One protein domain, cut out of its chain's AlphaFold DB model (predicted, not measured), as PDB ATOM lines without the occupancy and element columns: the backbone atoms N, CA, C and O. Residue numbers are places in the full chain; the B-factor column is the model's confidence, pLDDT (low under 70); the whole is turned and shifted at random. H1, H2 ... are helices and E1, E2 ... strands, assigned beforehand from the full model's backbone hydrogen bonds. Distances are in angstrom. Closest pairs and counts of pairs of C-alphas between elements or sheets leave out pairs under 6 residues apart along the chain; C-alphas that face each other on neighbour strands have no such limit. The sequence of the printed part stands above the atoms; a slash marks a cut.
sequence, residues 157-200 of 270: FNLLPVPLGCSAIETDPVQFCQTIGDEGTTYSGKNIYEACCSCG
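This is residues 157 to 200 of the 270 residues of the protein "Hypothetical protein" of Chaetoceros debilis (UniProt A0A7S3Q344). A small rounded domain has a two-stranded hairpin, E1 and E2, at one side, and the helices H2 and H3 pack together away from it. Short H1 follows E2 directly. The printed part has 44 residues, in the order E1, E2, H1, H2, H3; the sheet is antiparallel, the class mixed. It is compact, with a radius of gyration of the C-alphas of 9.3 A and spans of 21 by 20 by 15 A.

E1, residues 157 to 159, begins at C-alpha (13.691, 48.031, -19.771) and measures 6.1 A; E2, 162 to 165, measures 9.6 A. H1 is 166 to 169, 5.1 A; H2 is 173 to 181, 10.8 A; H3 is 192 to 195, 5.1 A, ending at C-alpha (11.227, 38.218, -16.724).

In the hairpin E1 and E2, antiparallel at 143 degrees, N 157 and O 164 are 2.9 A apart, within hydrogen-bond range. E1 and E2 are apart from H2 and H3. H1 and H2 are close but not clearly touching, their closest C-alphas, Ile 169 and Phe 176, 6.0 A apart; so are H1 and H3, with Cys 166 and Ala 195 at 7.5 A. H2 and H3 touch, the closest C-alphas, Gly 181 and Ile 192, 5.5 A apart. In H2 every O i to N i+4 pair is within hydrogen-bond range; H1 and H3 are too short for such a pair, and each has 1 O i to N i+3 pair within range.

The C-alphas farthest apart, Pro 161 and Gly 200, are 26.1 A apart. The printed part has no cut and no long link. pLDDT is under 70 at residue 161 and residues 181 to 185.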
ATOM      1  N   PHE A 157      12.978  47.623 -18.576       85.56
ATOM      2  CA  PHE A 157      13.691  48.031 -19.771       85.56
ATOM      3  C   PHE A 157      13.434  49.516 -20.001       85.56
ATOM      4  O   PHE A 157      12.365  50.054 -19.703       85.56
ATOM      5  N   ASN A 158      14.471  50.213 -20.454       81.75
ATOM      6  CA  ASN A 158      14.410  51.653 -20.647       81.75
ATOM      7  C   ASN A 158      13.844  51.946 -22.036       81.75
ATOM      8  O   ASN A 158      14.603  52.177 -22.975       81.75
ATOM      9  N   LEU A 159      12.516  51.958 -22.155       78.69
ATOM     10  CA  LEU A 159      11.857  52.644 -23.263       78.69
ATOM     11  C   LEU A 159      11.864  54.137 -22.940       78.69
ATOM     12  O   LEU A 159      11.003  54.654 -22.230       78.69
ATOM     13  N   LEU A 160      12.925  54.813 -23.387       76.06
ATOM     14  CA  LEU A 160      13.149  56.238 -23.150       76.06
ATOM     15  C   LEU A 160      11.852  57.048 -23.348       76.06
ATOM     16  O   LEU A 160      11.215  56.903 -24.389       76.06
ATOM     17  N   PRO A 161      11.470  57.926 -22.399       66.06
ATOM     18  CA  PRO A 161      12.188  58.324 -21.182       66.06
ATOM     19  C   PRO A 161      11.776  57.574 -19.897       66.06
ATOM     20  O   PRO A 161      12.244  57.946 -18.820       66.06
ATOM     21  N   VAL A 162      10.902  56.566 -19.964       77.62
ATOM     22  CA  VAL A 162      10.291  55.953 -18.772       77.62
ATOM     23  C   VAL A 162      10.727  54.490 -18.633       77.62
ATOM     24  O   VAL A 162      10.519  53.707 -19.557       77.62
ATOM     25  N   PRO A 163      11.310  54.072 -17.495       84.38
ATOM     26  CA  PRO A 163      11.554  52.656 -17.255       84.38
ATOM     27  C   PRO A 163      10.213  51.923 -17.159       84.38
ATOM     28  O   PRO A 163       9.370  52.265 -16.327       84.38
ATOM     29  N   LEU A 164      10.016  50.917 -18.008       86.31
ATOM     30  CA  LEU A 164       8.839  50.052 -17.974       86.31
ATOM     31  C   LEU A 164       9.238  48.712 -17.353       86.31
ATOM     32  O   LEU A 164      10.168  48.060 -17.823       86.31
ATOM     33  N   GLY A 165       8.558  48.324 -16.274       90.06
ATOM     34  CA  GLY A 165       8.697  47.009 -15.641       90.06
ATOM     35  C   GLY A 165       7.511  46.096 -15.955       90.06
ATOM     36  O   GLY A 165       6.581  46.495 -16.659       90.06
ATOM     37  N   CYS A 166       7.499  44.887 -15.381       89.50
ATOM     38  CA  CYS A 166       6.413  43.917 -15.595       89.50
ATOM     39  C   CYS A 166       5.016  44.459 -15.240       89.50
ATOM     40  O   CYS A 166       4.039  44.087 -15.881       89.50
ATOM     41  N   SER A 167       4.914  45.404 -14.302       85.94
ATOM     42  CA  SER A 167       3.642  46.042 -13.931       85.94
ATOM     43  C   SER A 167       3.031  46.910 -15.038       85.94
ATOM     44  O   SER A 167       1.812  47.039 -15.110       85.94
ATOM     45  N   ALA A 168       3.840  47.500 -15.922       82.88
ATOM     46  CA  ALA A 168       3.323  48.253 -17.067       82.88
ATOM     47  C   ALA A 168       2.744  47.310 -18.134       82.88
ATOM     48  O   ALA A 168       1.725  47.613 -18.753       82.88
ATOM     49  N   ILE A 169       3.369  46.142 -18.290       83.31
ATOM     50  CA  ILE A 169       2.996  45.103 -19.256       83.31
ATOM     51  C   ILE A 169       1.685  44.416 -18.857       83.31
ATOM     52  O   ILE A 169       0.906  44.034 -19.722       83.31
ATOM     53  N   GLU A 170       1.383  44.320 -17.559       79.88
ATOM     54  CA  GLU A 170       0.118  43.758 -17.055       79.88
ATOM     55  C   GLU A 170      -1.137  44.496 -17.553       79.88
ATOM     56  O   GLU A 170      -2.225  43.922 -17.524       79.88
ATOM     57  N   THR A 171      -1.008  45.736 -18.042       77.44
ATOM     58  CA  THR A 171      -2.153  46.505 -18.560       77.44
ATOM     59  C   THR A 171      -2.583  46.046 -19.960       77.44
ATOM     60  O   THR A 171      -3.777  46.037 -20.250       77.44
ATOM     61  N   ASP A 172      -1.633  45.642 -20.810       76.00
ATOM     62  CA  ASP A 172      -1.894  45.069 -22.140       76.00
ATOM     63  C   ASP A 172      -0.810  44.033 -22.499       76.00
ATOM     64  O   ASP A 172       0.131  44.319 -23.249       76.00
ATOM     65  N   PRO A 173      -0.903  42.820 -21.927       76.75
ATOM     66  CA  PRO A 173       0.159  41.834 -22.044       76.75
ATOM     67  C   PRO A 173       0.266  41.270 -23.460       76.75
ATOM     68  O   PRO A 173       1.359  40.968 -23.911       76.75
ATOM     69  N   VAL A 174      -0.827  41.151 -24.217       73.19
ATOM     70  CA  VAL A 174      -0.763  40.518 -25.546       73.19
ATOM     71  C   VAL A 174       0.070  41.363 -26.509       73.19
ATOM     72  O   VAL A 174       0.985  40.832 -27.136       73.19
ATOM     73  N   GLN A 175      -0.204  42.670 -26.576       72.25
ATOM     74  CA  GLN A 175       0.558  43.605 -27.405       72.25
ATOM     75  C   GLN A 175       2.008  43.706 -26.931       72.25
ATOM     76  O   GLN A 175       2.930  43.490 -27.708       72.25
ATOM     77  N   PHE A 176       2.241  43.949 -25.641       79.69
ATOM     78  CA  PHE A 176       3.607  44.126 -25.146       79.69
ATOM     79  C   PHE A 176       4.469  42.878 -25.324       79.69
ATOM     80  O   PHE A 176       5.624  42.973 -25.736       79.69
ATOM     81  N   CYS A 177       3.918  41.706 -25.027       83.06
ATOM     82  CA  CYS A 177       4.680  40.473 -25.084       83.06
ATOM     83  C   CYS A 177       4.952  40.056 -26.526       83.06
ATOM     84  O   CYS A 177       6.081  39.688 -26.817       83.06
ATOM     85  N   GLN A 178       3.985  40.148 -27.446       78.06
ATOM     86  CA  GLN A 178       4.243  39.832 -28.857       78.06
ATOM     87  C   GLN A 178       5.213  40.825 -29.488       78.06
ATOM     88  O   GLN A 178       6.118  40.423 -30.207       78.06
ATOM     89  N   THR A 179       5.054  42.112 -29.196       70.19
ATOM     90  CA  THR A 179       5.765  43.132 -29.957       70.19
ATOM     91  C   THR A 179       7.158  43.439 -29.408       70.19
ATOM     92  O   THR A 179       8.076  43.669 -30.186       70.19
ATOM     93  N   ILE A 180       7.368  43.401 -28.087       73.25
ATOM     94  CA  ILE A 180       8.683  43.710 -27.487       73.25
ATOM     95  C   ILE A 180       9.553  42.467 -27.345       73.25
ATOM     96  O   ILE A 180      10.781  42.548 -27.394       73.25
ATOM     97  N   GLY A 181       8.937  41.303 -27.147       67.88
ATOM     98  CA  GLY A 181       9.706  40.108 -26.846       67.88
ATOM     99  C   GLY A 181      10.544  39.591 -28.013       67.88
ATOM    100  O   GLY A 181      11.613  39.027 -27.770       67.88
ATOM    101  N   ASP A 182      10.139  39.877 -29.251       67.00
ATOM    102  CA  ASP A 182      10.905  39.530 -30.449       67.00
ATOM    103  C   ASP A 182      12.059  40.513 -30.735       67.00
ATOM    104  O   ASP A 182      13.056  40.126 -31.345       67.00
ATOM    105  N   GLU A 183      11.998  41.759 -30.241       67.06
ATOM    106  CA  GLU A 183      13.032  42.780 -30.503       67.06
ATOM    107  C   GLU A 183      14.303  42.619 -29.640       67.06
ATOM    108  O   GLU A 183      15.236  43.420 -29.718       67.06
ATOM    109  N   GLY A 184      14.406  41.555 -28.835       58.91
ATOM    110  CA  GLY A 184      15.663  41.177 -28.179       58.91
ATOM    111  C   GLY A 184      16.156  42.170 -27.122       58.91
ATOM    112  O   GLY A 184      17.330  42.124 -26.735       58.91
ATOM    113  N   THR A 185      15.288  43.054 -26.618       65.75
ATOM    114  CA  THR A 185      15.626  43.934 -25.497       65.75
ATOM    115  C   THR A 185      15.808  43.083 -24.248       65.75
ATOM    116  O   THR A 185      14.851  42.693 -23.577       65.75
ATOM    117  N   THR A 186      17.063  42.752 -23.959       70.94
ATOM    118  CA  THR A 186      17.443  42.029 -22.753       70.94
ATOM    119  C   THR A 186      17.906  43.029 -21.706       70.94
ATOM    120  O   THR A 186      18.817  43.825 -21.933       70.94
ATOM    121  N   TYR A 187      17.283  42.992 -20.534       75.62
ATOM    122  CA  TYR A 187      17.784  43.687 -19.356       75.62
ATOM    123  C   TYR A 187      18.312  42.647 -18.380       75.62
ATOM    124  O   TYR A 187      17.656  41.644 -18.107       75.62
ATOM    125  N   SER A 188      19.542  42.842 -17.903       80.38
ATOM    126  CA  SER A 188      20.256  41.839 -17.098       80.38
ATOM    127  C   SER A 188      20.355  40.457 -17.772       80.38
ATOM    128  O   SER A 188      20.396  39.431 -17.099       80.38
ATOM    129  N   GLY A 189      20.398  40.429 -19.110       82.12
ATOM    130  CA  GLY A 189      20.491  39.196 -19.894       82.12
ATOM    131  C   GLY A 189      19.192  38.392 -19.993       82.12
ATOM    132  O   GLY A 189      19.248  37.278 -20.500       82.12
ATOM    133  N   LYS A 190      18.058  38.942 -19.537       84.88
ATOM    134  CA  LYS A 190      16.729  38.333 -19.669       84.88
ATOM    135  C   LYS A 190      15.826  39.176 -20.550       84.88
ATOM    136  O   LYS A 190      15.777  40.401 -20.389       84.88
ATOM    137  N   ASN A 191      15.126  38.531 -21.474       86.19
ATOM    138  CA  ASN A 191      14.092  39.193 -22.267       86.19
ATOM    139  C   ASN A 191      12.775  39.302 -21.468       86.19
ATOM    140  O   ASN A 191      12.637  38.762 -20.369       86.19
ATOM    141  N   ILE A 192      11.799  40.016 -22.026       86.50
ATOM    142  CA  ILE A 192      10.479  40.212 -21.410       86.50
ATOM    143  C   ILE A 192       9.734  38.885 -21.173       86.50
ATOM    144  O   ILE A 192       9.058  38.735 -20.157       86.50
ATOM    145  N   TYR A 193       9.913  37.904 -22.068       84.38
ATOM    146  CA  TYR A 193       9.343  36.566 -21.934       84.38
ATOM    147  C   TYR A 193       9.982  35.774 -20.808       84.38
ATOM    148  O   TYR A 193       9.391  34.810 -20.372       84.38
ATOM    149  N   GLU A 194      11.180  36.113 -20.350       85.88
ATOM    150  CA  GLU A 194      11.843  35.411 -19.250       85.88
ATOM    151  C   GLU A 194      11.601  36.099 -17.906       85.88
ATOM    152  O   GLU A 194      11.667  35.450 -16.865       85.88
ATOM    153  N   ALA A 195      11.350  37.407 -17.927       87.62
ATOM    154  CA  ALA A 195      11.227  38.218 -16.724       87.62
ATOM    155  C   ALA A 195       9.782  38.431 -16.254       87.62
ATOM    156  O   ALA A 195       9.554  38.581 -15.050       87.62
ATOM    157  N   CYS A 196       8.818  38.462 -17.183       89.62
ATOM    158  CA  CYS A 196       7.427  38.787 -16.882       89.62
ATOM    159  C   CYS A 196       6.493  37.599 -17.146       89.62
ATOM    160  O   CYS A 196       6.354  37.122 -18.274       89.62
ATOM    161  N   CYS A 197       5.770  37.176 -16.107       83.31
ATOM    162  CA  CYS A 197       4.802  36.079 -16.156       83.31
ATOM    163  C   CYS A 197       3.714  36.311 -17.204       83.31
ATOM    164  O   CYS A 197       3.347  35.388 -17.924       83.31
ATOM    165  N   SER A 198       3.247  37.554 -17.342       80.94
ATOM    166  CA  SER A 198       2.201  37.935 -18.301       80.94
ATOM    167  C   SER A 198       2.588  37.674 -19.761       80.94
ATOM    168  O   SER A 198       1.711  37.560 -20.611       80.94
ATOM    169  N   CYS A 199       3.886  37.533 -20.043       79.19
ATOM    170  CA  CYS A 199       4.422  37.174 -21.353       79.19
ATOM    171  C   CYS A 199       4.668  35.676 -21.532       79.19
ATOM    172  O   CYS A 199       5.314  35.267 -22.490       79.19
ATOM    173  N   GLY A 200       4.170  34.843 -20.620       72.56
ATOM    174  CA  GLY A 200       4.511  33.425 -20.586       72.56
ATOM    175  C   GLY A 200       5.874  33.162 -19.950       72.56
ATOM    176  O   GLY A 200       6.428  32.080 -20.144       72.56
TER     177      GLY A 200